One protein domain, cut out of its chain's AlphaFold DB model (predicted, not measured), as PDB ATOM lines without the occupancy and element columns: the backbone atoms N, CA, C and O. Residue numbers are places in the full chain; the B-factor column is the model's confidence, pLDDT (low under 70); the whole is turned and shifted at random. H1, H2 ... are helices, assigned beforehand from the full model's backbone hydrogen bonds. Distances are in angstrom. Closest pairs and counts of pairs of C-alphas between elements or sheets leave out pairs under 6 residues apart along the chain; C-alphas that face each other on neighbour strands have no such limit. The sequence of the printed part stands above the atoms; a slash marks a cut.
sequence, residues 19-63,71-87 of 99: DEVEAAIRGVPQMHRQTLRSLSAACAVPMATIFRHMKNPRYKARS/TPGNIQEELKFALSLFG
ATOM      1  N   ASP A  19      19.567 -25.338   3.218       87.31
ATOM      2  CA  ASP A  19      20.528 -26.158   3.961       87.31
ATOM      3  C   ASP A  19      20.716 -27.550   3.335       87.31
ATOM      4  O   ASP A  19      21.836 -28.054   3.282       87.31
ATOM      5  N   GLU A  20      19.663 -28.150   2.773       89.94
ATOM      6  CA  GLU A  20      19.767 -29.417   2.032       89.94
ATOM      7  C   GLU A  20      20.628 -29.291   0.775       89.94
ATOM      8  O   GLU A  20      21.443 -30.167   0.479       89.94
ATOM      9  N   VAL A  21      20.458 -28.201   0.017       90.06
ATOM     10  CA  VAL A  21      21.287 -27.946  -1.169       90.06
ATOM     11  C   VAL A  21      22.746 -27.753  -0.753       90.06
ATOM     12  O   VAL A  21      23.649 -28.241  -1.431       90.06
ATOM     13  N   GLU A  22      22.978 -27.107   0.386       88.44
ATOM     14  CA  GLU A  22      24.309 -26.899   0.943       88.44
ATOM     15  C   GLU A  22      24.981 -28.181   1.420       88.44
ATOM     16  O   GLU A  22      26.131 -28.437   1.055       88.44
ATOM     17  N   ALA A  23      24.259 -29.028   2.148       89.12
ATOM     18  CA  ALA A  23      24.740 -30.347   2.532       89.12
ATOM     19  C   ALA A  23      25.095 -31.192   1.296       89.12
ATOM     20  O   ALA A  23      26.169 -31.792   1.246       89.12
ATOM     21  N   ALA A  24      24.251 -31.167   0.257       91.50
ATOM     22  CA  ALA A  24      24.491 -31.902  -0.983       91.50
ATOM     23  C   ALA A  24      25.746 -31.411  -1.727       91.50
ATOM     24  O   ALA A  24      26.543 -32.222  -2.192       91.50
ATOM     25  N   ILE A  25      25.968 -30.093  -1.819       89.62
ATOM     26  CA  ILE A  25      27.169 -29.526  -2.458       89.62
ATOM     27  C   ILE A  25      28.428 -29.840  -1.636       89.62
ATOM     28  O   ILE A  25      29.456 -30.218  -2.201       89.62
ATOM     29  N   ARG A  26      28.358 -29.723  -0.303       86.44
ATOM     30  CA  ARG A  26      29.478 -30.026   0.604       86.44
ATOM     31  C   ARG A  26      29.825 -31.517   0.666       86.44
ATOM     32  O   ARG A  26      30.968 -31.841   0.970       86.44
ATOM     33  N   GLY A  27      28.893 -32.411   0.346       87.25
ATOM     34  CA  GLY A  27      29.158 -33.851   0.248       87.25
ATOM     35  C   GLY A  27      29.962 -34.259  -0.993       87.25
ATOM     36  O   GLY A  27      30.615 -35.296  -0.993       87.25
ATOM     37  N   VAL A  28      29.961 -33.441  -2.050       88.69
ATOM     38  CA  VAL A  28      30.680 -33.738  -3.301       88.69
ATOM     39  C   VAL A  28      32.175 -33.441  -3.141       88.69
ATOM     40  O   VAL A  28      32.488 -32.366  -2.647       88.69
ATOM     41  N   PRO A  29      33.122 -34.287  -3.583       86.19
ATOM     42  CA  PRO A  29      34.550 -33.952  -3.560       86.19
ATOM     43  C   PRO A  29      34.871 -32.658  -4.323       86.19
ATOM     44  O   PRO A  29      34.262 -32.374  -5.355       86.19
ATOM     45  N   GLN A  30      35.859 -31.884  -3.857       82.19
ATOM     46  CA  GLN A  30      36.181 -30.561  -4.415       82.19
ATOM     47  C   GLN A  30      36.438 -30.597  -5.934       82.19
ATOM     48  O   GLN A  30      35.983 -29.709  -6.656       82.19
ATOM     49  N   MET A  31      37.074 -31.662  -6.434       83.06
ATOM     50  CA  MET A  31      37.349 -31.878  -7.861       83.06
ATOM     51  C   MET A  31      36.098 -31.928  -8.745       83.06
ATOM     52  O   MET A  31      36.162 -31.574  -9.918       83.06
ATOM     53  N   HIS A  32      34.945 -32.305  -8.197       85.56
ATOM     54  CA  HIS A  32      33.692 -32.373  -8.950       85.56
ATOM     55  C   HIS A  32      32.850 -31.088  -8.837       85.56
ATOM     56  O   HIS A  32      31.884 -30.918  -9.586       85.56
ATOM     57  N   ARG A  33      33.248 -30.129  -7.982       88.38
ATOM     58  CA  ARG A  33      32.556 -28.840  -7.772       88.38
ATOM     59  C   ARG A  33      32.956 -27.732  -8.761       88.38
ATOM     60  O   ARG A  33      32.547 -26.591  -8.582       88.38
ATOM     61  N   GLN A  34      33.747 -28.053  -9.787       86.00
ATOM     62  CA  GLN A  34      34.363 -27.066 -10.689       86.00
ATOM     63  C   GLN A  34      33.352 -26.344 -11.587       86.00
ATOM     64  O   GLN A  34      33.409 -25.129 -11.751       86.00
ATOM     65  N   THR A  35      32.405 -27.083 -12.170       90.69
ATOM     66  CA  THR A  35      31.385 -26.517 -13.064       90.69
ATOM     67  C   THR A  35      29.990 -26.816 -12.537       90.69
ATOM     68  O   THR A  35      29.761 -27.848 -11.910       90.69
ATOM     69  N   LEU A  36      29.013 -25.957 -12.851       91.44
ATOM     70  CA  LEU A  36      27.611 -26.213 -12.494       91.44
ATOM     71  C   LEU A  36      27.106 -27.551 -13.050       91.44
ATOM     72  O   LEU A  36      26.302 -28.215 -12.400       91.44
ATOM     73  N   ARG A  37      27.585 -27.957 -14.235       94.31
ATOM     74  CA  ARG A  37      27.207 -29.221 -14.878       94.31
ATOM     75  C   ARG A  37      27.769 -30.424 -14.117       94.31
ATOM     76  O   ARG A  37      26.998 -31.311 -13.763       94.31
ATOM     77  N   SER A  38      29.074 -30.434 -13.834       92.94
ATOM     78  CA  SER A  38      29.715 -31.520 -13.073       92.94
ATOM     79  C   SER A  38      29.153 -31.622 -11.657       92.94
ATOM     80  O   SER A  38      28.861 -32.716 -11.185       92.94
ATOM     81  N   LEU A  39      28.920 -30.476 -11.011       92.81
ATOM     82  CA  LEU A  39      28.342 -30.415  -9.676       92.81
ATOM     83  C   LEU A  39      26.911 -30.958  -9.659       92.81
ATOM     84  O   LEU A  39      26.584 -31.773  -8.806       92.81
ATOM     85  N   SER A  40      26.077 -30.553 -10.621       94.81
ATOM     86  CA  SER A  40      24.693 -31.025 -10.737       94.81
ATOM     87  C   SER A  40      24.610 -32.539 -10.924       94.81
ATOM     88  O   SER A  40      23.778 -33.180 -10.282       94.81
ATOM     89  N   ALA A  41      25.499 -33.107 -11.746       94.12
ATOM     90  CA  ALA A  41      25.611 -34.552 -11.917       94.12
ATOM     91  C   ALA A  41      26.045 -35.255 -10.618       94.12
ATOM     92  O   ALA A  41      25.486 -36.289 -10.274       94.12
ATOM     93  N   ALA A  42      26.989 -34.674  -9.870       93.12
ATOM     94  CA  ALA A  42      27.531 -35.275  -8.653       93.12
ATOM     95  C   ALA A  42      26.589 -35.204  -7.435       93.12
ATOM     96  O   ALA A  42      26.565 -36.138  -6.640       93.12
ATOM     97  N   CYS A  43      25.815 -34.123  -7.261       91.62
ATOM     98  CA  CYS A  43      24.926 -33.951  -6.099       91.62
ATOM     99  C   CYS A  43      23.441 -34.230  -6.378       91.62
ATOM    100  O   CYS A  43      22.612 -34.058  -5.485       91.62
ATOM    101  N   ALA A  44      23.077 -34.606  -7.610       92.69
ATOM    102  CA  ALA A  44      21.690 -34.813  -8.048       92.69
ATOM    103  C   ALA A  44      20.751 -33.607  -7.787       92.69
ATOM    104  O   ALA A  44      19.523 -33.739  -7.663       92.69
ATOM    105  N   VAL A  45      21.317 -32.395  -7.723       91.94
ATOM    106  CA  VAL A  45      20.570 -31.135  -7.649       91.94
ATOM    107  C   VAL A  45      20.573 -30.480  -9.030       91.94
ATOM    108  O   VAL A  45      21.637 -30.332  -9.625       91.94
ATOM    109  N   PRO A  46      19.421 -30.030  -9.563       93.06
ATOM    110  CA  PRO A  46      19.378 -29.382 -10.872       93.06
ATOM    111  C   PRO A  46      20.244 -28.115 -10.927       93.06
ATOM    112  O   PRO A  46      20.169 -27.283 -10.018       93.06
ATOM    113  N   MET A  47      20.965 -27.911 -12.036       94.06
ATOM    114  CA  MET A  47      21.832 -26.741 -12.272       94.06
ATOM    115  C   MET A  47      21.166 -25.405 -11.922       94.06
ATOM    116  O   MET A  47      21.764 -24.574 -11.245       94.06
ATOM    117  N   ALA A  48      19.907 -25.203 -12.326       91.75
ATOM    118  CA  ALA A  48      19.169 -23.966 -12.058       91.75
ATOM    119  C   ALA A  48      18.952 -23.705 -10.555       91.75
ATOM    120  O   ALA A  48      18.915 -22.556 -10.114       91.75
ATOM    121  N   THR A  49      18.817 -24.769  -9.758       91.06
ATOM    122  CA  THR A  49      18.672 -24.658  -8.301       91.06
ATOM    123  C   THR A  49      20.000 -24.269  -7.669       91.06
ATOM    124  O   THR A  49      20.021 -23.350  -6.857       91.06
ATOM    125  N   ILE A  50      21.098 -24.893  -8.102       91.12
ATOM    126  CA  ILE A  50      22.453 -24.549  -7.658       91.12
ATOM    127  C   ILE A  50      22.769 -23.095  -8.021       91.12
ATOM    128  O   ILE A  50      23.155 -22.325  -7.153       91.12
ATOM    129  N   PHE A  51      22.524 -22.678  -9.266       90.00
ATOM    130  CA  PHE A  51      22.781 -21.311  -9.720       90.00
ATOM    131  C   PHE A  51      22.010 -20.265  -8.905       90.00
ATOM    132  O   PHE A  51      22.577 -19.257  -8.490       90.00
ATOM    133  N   ARG A  52      20.722 -20.509  -8.623       88.50
ATOM    134  CA  ARG A  52      19.924 -19.627  -7.758       88.50
ATOM    135  C   ARG A  52      20.461 -19.603  -6.327       88.50
ATOM    136  O   ARG A  52      20.491 -18.544  -5.712       88.50
ATOM    137  N   HIS A  53      20.879 -20.752  -5.810       86.81
ATOM    138  CA  HIS A  53      21.401 -20.895  -4.457       86.81
ATOM    139  C   HIS A  53      22.791 -20.254  -4.285       86.81
ATOM    140  O   HIS A  53      23.046 -19.638  -3.258       86.81
ATOM    141  N   MET A  54      23.645 -20.282  -5.311       84.56
ATOM    142  CA  MET A  54      24.954 -19.613  -5.319       84.56
ATOM    143  C   MET A  54      24.865 -18.083  -5.256       84.56
ATOM    144  O   MET A  54      25.837 -17.440  -4.879       84.56
ATOM    145  N   LYS A  55      23.714 -17.483  -5.589       82.81
ATOM    146  CA  LYS A  55      23.486 -16.041  -5.387       82.81
ATOM    147  C   LYS A  55      23.324 -15.662  -3.907       82.81
ATOM    148  O   LYS A  55      23.270 -14.479  -3.589       82.81
ATOM    149  N   ASN A  56      23.209 -16.644  -3.013       77.62
ATOM    150  CA  ASN A  56      23.083 -16.438  -1.575       77.62
ATOM    151  C   ASN A  56      24.485 -16.233  -0.951       77.62
ATOM    152  O   ASN A  56      25.389 -17.013  -1.262       77.62
ATOM    153  N   PRO A  57      24.699 -15.242  -0.060       61.75
ATOM    154  CA  PRO A  57      26.025 -14.865   0.462       61.75
ATOM    155  C   PRO A  57      26.803 -15.951   1.226       61.75
ATOM    156  O   PRO A  57      27.962 -15.734   1.581       61.75
ATOM    157  N   ARG A  58      26.199 -17.116   1.496       70.81
ATOM    158  CA  ARG A  58      26.871 -18.246   2.155       70.81
ATOM    159  C   ARG A  58      27.977 -18.884   1.309       70.81
ATOM    160  O   ARG A  58      28.940 -19.386   1.883       70.81
ATOM    161  N   TYR A  59      27.889 -18.840  -0.022       69.00
ATOM    162  CA  TYR A  59      28.964 -19.333  -0.887       69.00
ATOM    163  C   TYR A  59      29.897 -18.199  -1.257       69.00
ATOM    164  O   TYR A  59      29.531 -17.287  -1.995       69.00
ATOM    165  N   LYS A  60      31.135 -18.279  -0.777       66.38
ATOM    166  CA  LYS A  60      32.198 -17.379  -1.212       66.38
ATOM    167  C   LYS A  60      33.033 -18.075  -2.271       66.38
ATOM    168  O   LYS A  60      33.521 -19.183  -2.052       66.38
ATOM    169  N   ALA A  61      33.208 -17.410  -3.410       65.88
ATOM    170  CA  ALA A  61      34.223 -17.809  -4.370       65.88
ATOM    171  C   ALA A  61      35.587 -17.748  -3.671       65.88
ATOM    172  O   ALA A  61      35.979 -16.702  -3.154       65.88
ATOM    173  N   ARG A  62      36.294 -18.879  -3.622       66.75
ATOM    174  CA  ARG A  62      37.685 -18.922  -3.172       66.75
ATOM    175  C   ARG A  62      38.546 -18.646  -4.399       66.75
ATOM    176  O   ARG A  62      38.747 -19.538  -5.215       66.75
ATOM    177  N   SER A  63      38.993 -17.405  -4.577       64.62
ATOM    178  CA  SER A  63      40.045 -17.121  -5.550       64.62
ATOM    179  C   SER A  63      41.368 -17.652  -4.998       64.62
ATOM    180  O   SER A  63      41.657 -17.497  -3.814       64.62
ATOM    181  N   THR A  71      51.307 -16.370   6.270       79.50
ATOM    182  CA  THR A  71      50.844 -16.560   7.642       79.50
ATOM    183  C   THR A  71      50.691 -18.066   7.877       79.50
ATOM    184  O   THR A  71      50.243 -18.782   6.974       79.50
ATOM    185  N   PRO A  72      51.008 -18.580   9.078       79.38
ATOM    186  CA  PRO A  72      50.835 -19.999   9.386       79.38
ATOM    187  C   PRO A  72      49.415 -20.516   9.094       79.38
ATOM    188  O   PRO A  72      49.246 -21.640   8.628       79.38
ATOM    189  N   GLY A  73      48.393 -19.675   9.294       80.25
ATOM    190  CA  GLY A  73      46.999 -20.006   8.982       80.25
ATOM    191  C   GLY A  73      46.718 -20.156   7.482       80.25
ATOM    192  O   GLY A  73      46.014 -21.084   7.088       80.25
ATOM    193  N   ASN A  74      47.303 -19.302   6.635       76.38
ATOM    194  CA  ASN A  74      47.138 -19.407   5.182       76.38
ATOM    195  C   ASN A  74      47.794 -20.680   4.639       76.38
ATOM    196  O   ASN A  74      47.179 -21.370   3.831       76.38
ATOM    197  N   ILE A  75      48.984 -21.031   5.144       79.56
ATOM    198  CA  ILE A  75      49.677 -22.281   4.788       79.56
ATOM    199  C   ILE A  75      48.796 -23.484   5.131       79.56
ATOM    200  O   ILE A  75      48.633 -24.390   4.320       79.56
ATOM    201  N   GLN A  76      48.191 -23.497   6.321       84.25
ATOM    202  CA  GLN A  76      47.305 -24.588   6.723       84.25
ATOM    203  C   GLN A  76      46.072 -24.698   5.822       84.25
ATOM    204  O   GLN A  76      45.688 -25.805   5.460       84.25
ATOM    205  N   GLU A  77      45.438 -23.584   5.456       79.31
ATOM    206  CA  GLU A  77      44.288 -23.602   4.544       79.31
ATOM    207  C   GLU A  77      44.663 -24.022   3.119       79.31
ATOM    208  O   GLU A  77      43.895 -24.740   2.475       79.31
ATOM    209  N   GLU A  78      45.843 -23.628   2.641       78.00
ATOM    210  CA  GLU A  78      46.380 -24.053   1.349       78.00
ATOM    211  C   GLU A  78      46.703 -25.550   1.347       78.00
ATOM    212  O   GLU A  78      46.263 -26.268   0.452       78.00
ATOM    213  N   LEU A  79      47.368 -26.054   2.391       84.12
ATOM    214  CA  LEU A  79      47.639 -27.482   2.561       84.12
ATOM    215  C   LEU A  79      46.341 -28.289   2.646       84.12
ATOM    216  O   LEU A  79      46.206 -29.295   1.955       84.12
ATOM    217  N   LYS A  80      45.352 -27.841   3.430       81.75
ATOM    218  CA  LYS A  80      44.025 -28.481   3.482       81.75
ATOM    219  C   LYS A  80      43.376 -28.520   2.102       81.75
ATOM    220  O   LYS A  80      42.825 -29.549   1.714       81.75
ATOM    221  N   PHE A  81      43.438 -27.415   1.357       77.50
ATOM    222  CA  PHE A  81      42.908 -27.359  -0.000       77.50
ATOM    223  C   PHE A  81      43.636 -28.340  -0.928       77.50
ATOM    224  O   PHE A  81      42.970 -29.139  -1.583       77.50
ATOM    225  N   ALA A  82      44.970 -28.352  -0.931       80.88
ATOM    226  CA  ALA A  82      45.777 -29.245  -1.759       80.88
ATOM    227  C   ALA A  82      45.509 -30.723  -1.432       80.88
ATOM    228  O   ALA A  82      45.235 -31.516  -2.331       80.88
ATOM    229  N   LEU A  83      45.483 -31.087  -0.148       82.44
ATOM    230  CA  LEU A  83      45.193 -32.453   0.300       82.44
ATOM    231  C   LEU A  83      43.769 -32.901  -0.073       82.44
ATOM    232  O   LEU A  83      43.554 -34.077  -0.371       82.44
ATOM    233  N   SER A  84      42.807 -31.971  -0.128       76.25
ATOM    234  CA  SER A  84      41.442 -32.269  -0.581       76.25
ATOM    235  C   SER A  84      41.365 -32.667  -2.061       76.25
ATOM    236  O   SER A  84      40.462 -33.415  -2.438       76.25
ATOM    237  N   LEU A  85      42.315 -32.222  -2.895       73.62
ATOM    238  CA  LEU A  85      42.391 -32.616  -4.308       73.62
ATOM    239  C   LEU A  85      42.811 -34.082  -4.461       73.62
ATOM    240  O   LEU A  85      42.346 -34.756  -5.375       73.62
ATOM    241  N   PHE A  86      43.636 -34.583  -3.539       75.25
ATOM    242  CA  PHE A  86      44.114 -35.968  -3.522       75.25
ATOM    243  C   PHE A  86      43.193 -36.923  -2.748       75.25
ATOM    244  O   PHE A  86      43.523 -38.094  -2.586       75.25
ATOM    245  N   GLY A  87      42.048 -36.445  -2.241       66.00
ATOM    246  CA  GLY A  87      41.119 -37.260  -1.448       66.00
ATOM    247  C   GLY A  87      41.674 -37.687  -0.083       66.00
ATOM    248  O   GLY A  87      41.069 -38.515   0.590       66.00
TER     249      GLY A  87
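AT A GLANCE: This is residues 19 to 63 and 71 to 87 of the 99 residues of an uncharacterized protein of Aphanomyces invadans (UniProt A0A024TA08). A longer helix, H4, makes one end of a slightly elongated model, and a cluster of three short helices, H1, H2 and H3, makes the other, each of the three set crosswise to the other two. Within the cluster H2 packs on H1 and on H3; residues 28 to 35, between H1 and H2, lie on the side of the cluster toward H4, and residues 71 to 80 at the beginning of the H4 segment stick out. The printed part has 62 residues with four named helices, in the order H1, H2, H3, H4, and no named strand; the class is all helix. The whole is only just loose, close to compact, with a radius of gyration of the C-alphas of 12.9 A, and it spans 38 by 25 by 18 A.

HOW THE PARTS SIT: H4, residues 72 to 85, touches no helix. Residues 71 to 80, of which 72 to 80 belong to H4, stand free. H4 is apart from H2, residues 36 to 43, from H1, residues 19 to 27, and from H3, residues 47 to 54. H2 and H3 touch, and their closest C-alphas, those of Ser 40 and Met 47, are 5.4 A apart; their lines are about perpendicular, at 85 degrees. H2 also touches H1, with the closest C-alphas, those of Ala 24 and Cys 43, 5.5 A apart; their lines are about perpendicular, at 88 degrees. H1 and H3 are close but not clearly touching: their closest C-alphas, those of Val 21 and Ile 50, are 7.4 A apart, and their lines are about perpendicular, at 77 degrees. In H1, H2, H3 and H4 every O i to N i+4 pair is within hydrogen-bond range.

IN THESE COORDINATES: H4, the longest helix with 14 residues, measures 20.4 A from C-alpha 72 at (50.835, -19.999, 9.386) to C-alpha 85 at (42.391, -32.616, -4.308). H1 has 9 residues and measures 12.1 A, beginning with C-alpha 19 at (20.528, -26.158, 3.961). H2 and H3 have 8 residues each, and each measures 10.4 A from first to last C-alpha.

THE WHOLE: The two C-alphas farthest apart, those of Pro 46 and Thr 71, are 38.7 A apart. Residues 64 to 70 are not printed, and C-alphas 63 and 71 are 17.1 A apart across this cut, which lies in the link from H3 to H4. The link from H2 to H3 is tight and that from H1 to H2 is short. The mean pLDDT of the printed part is 83.7; residue 57, residues 59 to 63 and residue 87 are under 70.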